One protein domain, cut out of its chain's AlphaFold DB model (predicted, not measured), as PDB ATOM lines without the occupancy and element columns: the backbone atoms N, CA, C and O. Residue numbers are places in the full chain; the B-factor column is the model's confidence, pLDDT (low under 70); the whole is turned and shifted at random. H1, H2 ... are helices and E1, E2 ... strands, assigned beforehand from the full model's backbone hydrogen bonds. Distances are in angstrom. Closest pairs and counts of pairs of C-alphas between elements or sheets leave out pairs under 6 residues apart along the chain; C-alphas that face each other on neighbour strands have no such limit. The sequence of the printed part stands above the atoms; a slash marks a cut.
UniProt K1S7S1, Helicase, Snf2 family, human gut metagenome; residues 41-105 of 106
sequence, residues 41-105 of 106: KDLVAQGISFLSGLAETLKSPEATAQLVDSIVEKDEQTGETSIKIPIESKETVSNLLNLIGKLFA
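What this domain is: This is residues 41 to 105 of the 106 residues of the protein "Helicase, Snf2 family" of human gut metagenome (UniProt K1S7S1). The domain is an open, hooked frame with an empty middle: H1 and H2 meet at a corner like an L, a small two-stranded hairpin of E1 and E2 continues from the far end of H2, and the chain then folds back to H3, which lies across the opening from H1 and touches neither of the other helices. The turn of the hairpin, residues 75 to 80, sticks out at one end, and much of H1 and H3 stands free. The printed part has 65 residues, with three named helices and two named strands in the order H1, H2, E1, E2, H3; the sheet, E1 - E2, is antiparallel and the class is mostly helix. The whole is loose, with a radius of gyration of the C-alphas of 13.9 A, and spans 39 by 28 by 24 A.

Where its parts are: H1, residues 41 to 58, begins at C-alpha 41 at (22.003, -18.701, 43.900) and is 24.9 A long from first to last C-alpha. H2, residues 61 to 71, is 14.6 A long and begins at C-alpha 61 at (-5.544, -27.402, 55.745). Strand E1 is residues 72 to 74, and strand E2 is residues 81 to 83. H3, residues 90 to 104, is 21.0 A long and ends at C-alpha 104 at (4.500, -13.381, 33.606).

How they stand to each other: H1 and H2 touch only at the corner by their tight link, H1 with residues 57 to 58 alone. Their closest C-alphas, those of Leu 58 and Thr 64, are 4.4 A apart. Their lines stand at a steep tilt of 63 degrees, and they run opposite ways. No residue lies between H2 and E1, a tight link. E1 and E2 form a hairpin, antiparallel at 153 degrees between their directions. N 73 and O 82 are within hydrogen-bond range at 2.9 A, as are N 82 and O 73 at 2.9 A. The closest C-alphas of H2 and E2, those of Ile 71 and Ile 83, are 5.4 A apart. H3 is apart from H1, from H2 and from E1. In H1, H2 and H3 every O i to N i+4 pair is within hydrogen-bond range.

The domain as a whole: The two C-alphas farthest apart, those of Lys 41 and Gln 77, are 42.7 A apart. The printed part has no cut. No link is long; those from E1 to E2 and from E2 to H3, six residues each, are short. The mean pLDDT of the printed part is 70.4, and 36 residues are under 70: residue 52, residues 55 to 77, residues 79 to 89 and residue 105.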
ATOM      1  N   LYS A  41      22.317 -17.341  43.445       70.31
ATOM      2  CA  LYS A  41      22.003 -18.701  43.900       70.31
ATOM      3  C   LYS A  41      21.528 -18.760  45.352       70.31
ATOM      4  O   LYS A  41      20.572 -19.476  45.629       70.31
ATOM      5  N   ASP A  42      22.139 -17.991  46.247       71.56
ATOM      6  CA  ASP A  42      21.772 -17.984  47.666       71.56
ATOM      7  C   ASP A  42      20.479 -17.201  47.902       71.56
ATOM      8  O   ASP A  42      19.639 -17.626  48.691       71.56
ATOM      9  N   LEU A  43      20.254 -16.115  47.152       72.25
ATOM     10  CA  LEU A  43      18.980 -15.384  47.169       72.25
ATOM     11  C   LEU A  43      17.826 -16.246  46.646       72.25
ATOM     12  O   LEU A  43      16.737 -16.242  47.221       72.25
ATOM     13  N   VAL A  44      18.068 -17.018  45.582       77.00
ATOM     14  CA  VAL A  44      17.091 -17.980  45.062       77.00
ATOM     15  C   VAL A  44      16.846 -19.100  46.074       77.00
ATOM     16  O   VAL A  44      15.691 -19.419  46.334       77.00
ATOM     17  N   ALA A  45      17.883 -19.656  46.705       74.19
ATOM     18  CA  ALA A  45      17.728 -20.681  47.742       74.19
ATOM     19  C   ALA A  45      16.953 -20.162  48.967       74.19
ATOM     20  O   ALA A  45      16.074 -20.854  49.486       74.19
ATOM     21  N   GLN A  46      17.220 -18.925  49.394       74.38
ATOM     22  CA  GLN A  46      16.484 -18.259  50.467       74.38
ATOM     23  C   GLN A  46      15.015 -18.021  50.076       74.38
ATOM     24  O   GLN A  46      14.120 -18.280  50.879       74.38
ATOM     25  N   GLY A  47      14.753 -17.612  48.830       76.38
ATOM     26  CA  GLY A  47      13.397 -17.467  48.293       76.38
ATOM     27  C   GLY A  47      12.633 -18.793  48.220       76.38
ATOM     28  O   GLY A  47      11.490 -18.870  48.663       76.38
ATOM     29  N   ILE A  48      13.273 -19.864  47.735       79.50
ATOM     30  CA  ILE A  48      12.685 -21.213  47.689       79.50
ATOM     31  C   ILE A  48      12.381 -21.710  49.102       79.50
ATOM     32  O   ILE A  48      11.327 -22.301  49.315       79.50
ATOM     33  N   SER A  49      13.256 -21.445  50.072       71.81
ATOM     34  CA  SER A  49      13.049 -21.851  51.467       71.81
ATOM     35  C   SER A  49      11.848 -21.139  52.093       71.81
ATOM     36  O   SER A  49      11.040 -21.778  52.760       71.81
ATOM     37  N   PHE A  50      11.678 -19.843  51.816       75.50
ATOM     38  CA  PHE A  50      10.503 -19.083  52.243       75.50
ATOM     39  C   PHE A  50       9.206 -19.650  51.643       75.50
ATOM     40  O   PHE A  50       8.267 -19.957  52.376       75.50
ATOM     41  N   LEU A  51       9.173 -19.870  50.322       77.31
ATOM     42  CA  LEU A  51       8.007 -20.454  49.651       77.31
ATOM     43  C   LEU A  51       7.736 -21.894  50.099       77.31
ATOM     44  O   LEU A  51       6.580 -22.287  50.212       77.31
ATOM     45  N   SER A  52       8.781 -22.670  50.389       68.06
ATOM     46  CA  SER A  52       8.656 -24.035  50.909       68.06
ATOM     47  C   SER A  52       8.101 -24.045  52.331       68.06
ATOM     48  O   SER A  52       7.275 -24.894  52.631       68.06
ATOM     49  N   GLY A  53       8.478 -23.084  53.180       70.44
ATOM     50  CA  GLY A  53       7.889 -22.922  54.513       70.44
ATOM     51  C   GLY A  53       6.401 -22.562  54.451       70.44
ATOM     52  O   GLY A  53       5.593 -23.111  55.202       70.44
ATOM     53  N   LEU A  54       6.009 -21.719  53.489       70.81
ATOM     54  CA  LEU A  54       4.595 -21.480  53.202       70.81
ATOM     55  C   LEU A  54       3.922 -22.760  52.695       70.81
ATOM     56  O   LEU A  54       2.889 -23.128  53.230       70.81
ATOM     57  N   ALA A  55       4.516 -23.489  51.744       68.88
ATOM     58  CA  ALA A  55       3.961 -24.731  51.197       68.88
ATOM     59  C   ALA A  55       3.828 -25.861  52.234       68.88
ATOM     60  O   ALA A  55       2.860 -26.617  52.199       68.88
ATOM     61  N   GLU A  56       4.773 -25.975  53.166       67.56
ATOM     62  CA  GLU A  56       4.713 -26.906  54.296       67.56
ATOM     63  C   GLU A  56       3.534 -26.576  55.210       67.56
ATOM     64  O   GLU A  56       2.792 -27.468  55.621       67.56
ATOM     65  N   THR A  57       3.290 -25.287  55.423       64.12
ATOM     66  CA  THR A  57       2.116 -24.816  56.151       64.12
ATOM     67  C   THR A  57       0.832 -25.010  55.331       64.12
ATOM     68  O   THR A  57      -0.183 -25.413  55.889       64.12
ATOM     69  N   LEU A  58       0.894 -24.856  53.998       63.19
ATOM     70  CA  LEU A  58      -0.212 -25.124  53.070       63.19
ATOM     71  C   LEU A  58      -0.592 -26.622  52.990       63.19
ATOM     72  O   LEU A  58      -1.664 -26.984  52.499       63.19
ATOM     73  N   LYS A  59       0.303 -27.508  53.442       67.00
ATOM     74  CA  LYS A  59       0.122 -28.967  53.470       67.00
ATOM     75  C   LYS A  59      -0.822 -29.411  54.590       67.00
ATOM     76  O   LYS A  59      -1.341 -30.525  54.542       67.00
ATOM     77  N   SER A  60      -1.043 -28.546  55.580       67.88
ATOM     78  CA  SER A  60      -2.030 -28.740  56.635       67.88
ATOM     79  C   SER A  60      -3.201 -27.794  56.394       67.88
ATOM     80  O   SER A  60      -3.024 -26.599  56.587       67.88
ATOM     81  N   PRO A  61      -4.404 -28.275  56.032       63.53
ATOM     82  CA  PRO A  61      -5.544 -27.402  55.745       63.53
ATOM     83  C   PRO A  61      -5.883 -26.436  56.894       63.53
ATOM     84  O   PRO A  61      -6.364 -25.337  56.638       63.53
ATOM     85  N   GLU A  62      -5.577 -26.800  58.141       62.81
ATOM     86  CA  GLU A  62      -5.777 -25.954  59.322       62.81
ATOM     87  C   GLU A  62      -4.756 -24.806  59.414       62.81
ATOM     88  O   GLU A  62      -5.117 -23.670  59.717       62.81
ATOM     89  N   ALA A  63      -3.487 -25.071  59.096       64.94
ATOM     90  CA  ALA A  63      -2.442 -24.049  59.098       64.94
ATOM     91  C   ALA A  63      -2.459 -23.220  57.803       64.94
ATOM     92  O   ALA A  63      -2.180 -22.024  57.834       64.94
ATOM     93  N   THR A  64      -2.887 -23.821  56.686       64.44
ATOM     94  CA  THR A  64      -3.284 -23.130  55.456       64.44
ATOM     95  C   THR A  64      -4.369 -22.124  55.750       64.44
ATOM     96  O   THR A  64      -4.210 -20.982  55.365       64.44
ATOM     97  N   ALA A  65      -5.452 -22.524  56.425       65.44
ATOM     98  CA  ALA A  65      -6.546 -21.622  56.752       65.44
ATOM     99  C   ALA A  65      -6.062 -20.489  57.656       65.44
ATOM    100  O   ALA A  65      -6.376 -19.350  57.380       65.44
ATOM    101  N   GLN A  66      -5.215 -20.760  58.652       66.19
ATOM    102  CA  GLN A  66      -4.652 -19.700  59.494       66.19
ATOM    103  C   GLN A  66      -3.704 -18.764  58.741       66.19
ATOM    104  O   GLN A  66      -3.733 -17.561  58.981       66.19
ATOM    105  N   LEU A  67      -2.880 -19.275  57.823       67.69
ATOM    106  CA  LEU A  67      -2.065 -18.429  56.953       67.69
ATOM    107  C   LEU A  67      -2.922 -17.662  55.960       67.69
ATOM    108  O   LEU A  67      -2.651 -16.499  55.719       67.69
ATOM    109  N   VAL A  68      -3.942 -18.293  55.391       68.88
ATOM    110  CA  VAL A  68      -4.871 -17.664  54.461       68.88
ATOM    111  C   VAL A  68      -5.669 -16.604  55.201       68.88
ATOM    112  O   VAL A  68      -5.675 -15.500  54.719       68.88
ATOM    113  N   ASP A  69      -6.220 -16.827  56.386       65.38
ATOM    114  CA  ASP A  69      -6.878 -15.784  57.186       65.38
ATOM    115  C   ASP A  69      -5.903 -14.691  57.654       65.38
ATOM    116  O   ASP A  69      -6.256 -13.517  57.694       65.38
ATOM    117  N   SER A  70      -4.656 -15.042  57.986       62.25
ATOM    118  CA  SER A  70      -3.658 -14.057  58.442       62.25
ATOM    119  C   SER A  70      -3.045 -13.241  57.302       62.25
ATOM    120  O   SER A  70      -2.520 -12.154  57.537       62.25
ATOM    121  N   ILE A  71      -3.061 -13.774  56.079       66.69
ATOM    122  CA  ILE A  71      -2.516 -13.139  54.876       66.69
ATOM    123  C   ILE A  71      -3.651 -12.551  54.029       66.69
ATOM    124  O   ILE A  71      -3.440 -11.568  53.345       66.69
ATOM    125  N   VAL A  72      -4.856 -13.105  54.033       65.50
ATOM    126  CA  VAL A  72      -5.992 -12.661  53.222       65.50
ATOM    127  C   VAL A  72      -6.903 -11.798  54.070       65.50
ATOM    128  O   VAL A  72      -7.627 -12.280  54.931       65.50
ATOM    129  N   GLU A  73      -6.912 -10.508  53.769       65.50
ATOM    130  CA  GLU A  73      -7.899  -9.588  54.306       65.50
ATOM    131  C   GLU A  73      -8.999  -9.397  53.266       65.50
ATOM    132  O   GLU A  73      -8.736  -9.037  52.114       65.50
ATOM    133  N   LYS A  74     -10.241  -9.665  53.664       67.62
ATOM    134  CA  LYS A  74     -11.409  -9.329  52.860       67.62
ATOM    135  C   LYS A  74     -11.865  -7.932  53.250       67.62
ATOM    136  O   LYS A  74     -12.289  -7.717  54.382       67.62
ATOM    137  N   ASP A  75     -11.790  -7.003  52.309       65.75
ATOM    138  CA  ASP A  75     -12.336  -5.668  52.496       65.75
ATOM    139  C   ASP A  75     -13.868  -5.758  52.440       65.75
ATOM    140  O   ASP A  75     -14.455  -6.080  51.406       65.75
ATOM    141  N   GLU A  76     -14.539  -5.551  53.574       67.25
ATOM    142  CA  GLU A  76     -16.004  -5.637  53.653       67.25
ATOM    143  C   GLU A  76     -16.714  -4.475  52.937       67.25
ATOM    144  O   GLU A  76     -17.920  -4.557  52.698       67.25
ATOM    145  N   GLN A  77     -15.994  -3.408  52.568       67.69
ATOM    146  CA  GLN A  77     -16.560  -2.244  51.886       67.69
ATOM    147  C   GLN A  77     -16.553  -2.410  50.366       67.69
ATOM    148  O   GLN A  77     -17.523  -2.029  49.711       67.69
ATOM    149  N   THR A  78     -15.496  -2.998  49.798       71.81
ATOM    150  CA  THR A  78     -15.389  -3.243  48.348       71.81
ATOM    151  C   THR A  78     -15.676  -4.694  47.958       71.81
ATOM    152  O   THR A  78     -15.925  -4.986  46.789       71.81
ATOM    153  N   GLY A  79     -15.680  -5.614  48.927       67.25
ATOM    154  CA  GLY A  79     -15.749  -7.057  48.692       67.25
ATOM    155  C   GLY A  79     -14.446  -7.643  48.141       67.25
ATOM    156  O   GLY A  79     -14.406  -8.833  47.815       67.25
ATOM    157  N   GLU A  80     -13.388  -6.835  48.021       60.47
ATOM    158  CA  GLU A  80     -12.122  -7.256  47.440       60.47
ATOM    159  C   GLU A  80     -11.326  -8.111  48.420       60.47
ATOM    160  O   GLU A  80     -11.159  -7.807  49.599       60.47
ATOM    161  N   THR A  81     -10.827  -9.226  47.904       64.19
ATOM    162  CA  THR A  81     -10.006 -10.162  48.665       64.19
ATOM    163  C   THR A  81      -8.545  -9.829  48.400       64.19
ATOM    164  O   THR A  81      -8.057 -10.014  47.285       64.19
ATOM    165  N   SER A  82      -7.856  -9.311  49.415       61.72
ATOM    166  CA  SER A  82      -6.484  -8.813  49.307       61.72
ATOM    167  C   SER A  82      -5.510  -9.714  50.054       61.72
ATOM    168  O   SER A  82      -5.716 -10.031  51.218       61.72
ATOM    169  N   ILE A  83      -4.406 -10.085  49.406       66.50
ATOM    170  CA  ILE A  83      -3.317 -10.861  50.015       66.50
ATOM    171  C   ILE A  83      -2.294  -9.878  50.625       66.50
ATOM    172  O   ILE A  83      -1.454  -9.319  49.920       66.50
ATOM    173  N   LYS A  84      -2.368  -9.648  51.938       67.06
ATOM    174  CA  LYS A  84      -1.410  -8.924  52.785       67.06
ATOM    175  C   LYS A  84      -0.265  -9.831  53.234       67.06
ATOM    176  O   LYS A  84      -0.375 -10.605  54.176       67.06
ATOM    177  N   ILE A  85       0.888  -9.677  52.594       68.56
ATOM    178  CA  ILE A  85       2.122 -10.346  53.016       68.56
ATOM    179  C   ILE A  85       2.886  -9.395  53.954       68.56
ATOM    180  O   ILE A  85       3.325  -8.338  53.487       68.56
ATOM    181  N   PRO A  86       3.062  -9.717  55.254       61.09
ATOM    182  CA  PRO A  86       3.892  -8.917  56.143       61.09
ATOM    183  C   PRO A  86       5.351  -9.054  55.713       61.09
ATOM    184  O   PRO A  86       5.935 -10.134  55.707       61.09
ATOM    185  N   ILE A  87       5.934  -7.934  55.320       65.88
ATOM    186  CA  ILE A  87       7.289  -7.837  54.787       65.88
ATOM    187  C   ILE A  87       7.990  -6.671  55.451       65.88
ATOM    188  O   ILE A  87       7.400  -5.622  55.706       65.88
ATOM    189  N   GLU A  88       9.275  -6.859  55.705       58.56
ATOM    190  CA  GLU A  88      10.064  -5.919  56.495       58.56
ATOM    191  C   GLU A  88      10.321  -4.599  55.753       58.56
ATOM    192  O   GLU A  88      10.694  -3.606  56.373       58.56
ATOM    193  N   SER A  89      10.164  -4.558  54.421       68.00
ATOM    194  CA  SER A  89      10.542  -3.394  53.612       68.00
ATOM    195  C   SER A  89       9.829  -3.308  52.259       68.00
ATOM    196  O   SER A  89       9.590  -4.309  51.584       68.00
ATOM    197  N   LYS A  90       9.569  -2.071  51.810       77.50
ATOM    198  CA  LYS A  90       8.995  -1.776  50.480       77.50
ATOM    199  C   LYS A  90       9.880  -2.253  49.327       77.50
ATOM    200  O   LYS A  90       9.365  -2.637  48.286       77.50
ATOM    201  N   GLU A  91      11.198  -2.254  49.510       75.62
ATOM    202  CA  GLU A  91      12.148  -2.751  48.508       75.62
ATOM    203  C   GLU A  91      11.905  -4.236  48.186       75.62
ATOM    204  O   GLU A  91      11.877  -4.630  47.023       75.62
ATOM    205  N   THR A  92      11.600  -5.048  49.202       73.19
ATOM    206  CA  THR A  92      11.257  -6.465  49.032       73.19
ATOM    207  C   THR A  92       9.986  -6.652  48.198       73.19
ATOM    208  O   THR A  92       9.958  -7.546  47.349       73.19
ATOM    209  N   VAL A  93       8.973  -5.780  48.358       75.75
ATOM    210  CA  VAL A  93       7.776  -5.761  47.484       75.75
ATOM    211  C   VAL A  93       8.185  -5.540  46.040       75.75
ATOM    212  O   VAL A  93       7.801  -6.304  45.159       75.75
ATOM    213  N   SER A  94       8.952  -4.478  45.794       80.31
ATOM    214  CA  SER A  94       9.312  -4.044  44.448       80.31
ATOM    215  C   SER A  94      10.098  -5.125  43.721       80.31
ATOM    216  O   SER A  94       9.831  -5.410  42.555       80.31
ATOM    217  N   ASN A  95      11.023  -5.783  44.419       76.31
ATOM    218  CA  ASN A  95      11.808  -6.870  43.858       76.31
ATOM    219  C   ASN A  95      10.925  -8.080  43.530       76.31
ATOM    220  O   ASN A  95      11.058  -8.632  42.438       76.31
ATOM    221  N   LEU A  96       9.993  -8.454  44.418       76.88
ATOM    222  CA  LEU A  96       9.045  -9.547  44.186       76.88
ATOM    223  C   LEU A  96       8.108  -9.258  43.006       76.88
ATOM    224  O   LEU A  96       7.988 -10.088  42.107       76.88
ATOM    225  N   LEU A  97       7.497  -8.073  42.955       82.00
ATOM    226  CA  LEU A  97       6.628  -7.669  41.847       82.00
ATOM    227  C   LEU A  97       7.393  -7.575  40.524       82.00
ATOM    228  O   LEU A  97       6.855  -7.941  39.487       82.00
ATOM    229  N   ASN A  98       8.658  -7.151  40.546       80.38
ATOM    230  CA  ASN A  98       9.518  -7.138  39.362       80.38
ATOM    231  C   ASN A  98       9.881  -8.559  38.897       80.38
ATOM    232  O   ASN A  98       9.941  -8.819  37.700       80.38
ATOM    233  N   LEU A  99      10.108  -9.495  39.823       80.12
ATOM    234  CA  LEU A  99      10.349 -10.910  39.513       80.12
ATOM    235  C   LEU A  99       9.106 -11.567  38.904       80.12
ATOM    236  O   LEU A  99       9.211 -12.220  37.870       80.12
ATOM    237  N   ILE A 100       7.933 -11.348  39.503       79.50
ATOM    238  CA  ILE A 100       6.634 -11.808  38.990       79.50
ATOM    239  C   ILE A 100       6.368 -11.162  37.628       79.50
ATOM    240  O   ILE A 100       6.111 -11.860  36.655       79.50
ATOM    241  N   GLY A 101       6.540  -9.847  37.516       82.44
ATOM    242  CA  GLY A 101       6.433  -9.118  36.257       82.44
ATOM    243  C   GLY A 101       7.315  -9.723  35.168       82.44
ATOM    244  O   GLY A 101       6.833  -9.943  34.072       82.44
ATOM    245  N   LYS A 102       8.563 -10.100  35.468       81.56
ATOM    246  CA  LYS A 102       9.458 -10.787  34.518       81.56
ATOM    247  C   LYS A 102       9.061 -12.234  34.210       81.56
ATOM    248  O   LYS A 102       9.370 -12.712  33.126       81.56
ATOM    249  N   LEU A 103       8.429 -12.938  35.149       76.62
ATOM    250  CA  LEU A 103       7.985 -14.325  34.973       76.62
ATOM    251  C   LEU A 103       6.695 -14.420  34.140       76.62
ATOM    252  O   LEU A 103       6.536 -15.365  33.373       76.62
ATOM    253  N   PHE A 104       5.796 -13.442  34.289       79.81
ATOM    254  CA  PHE A 104       4.500 -13.381  33.606       79.81
ATOM    255  C   PHE A 104       4.477 -12.427  32.403       79.81
ATOM    256  O   PHE A 104       3.550 -12.510  31.602       79.81
ATOM    257  N   ALA A 105       5.482 -11.560  32.229       68.94
ATOM    258  CA  ALA A 105       5.722 -10.844  30.977       68.94
ATOM    259  C   ALA A 105       6.279 -11.823  29.937       68.94
ATOM    260  O   ALA A 105       7.482 -11.877  29.672       68.94
TER     261      ALA A 105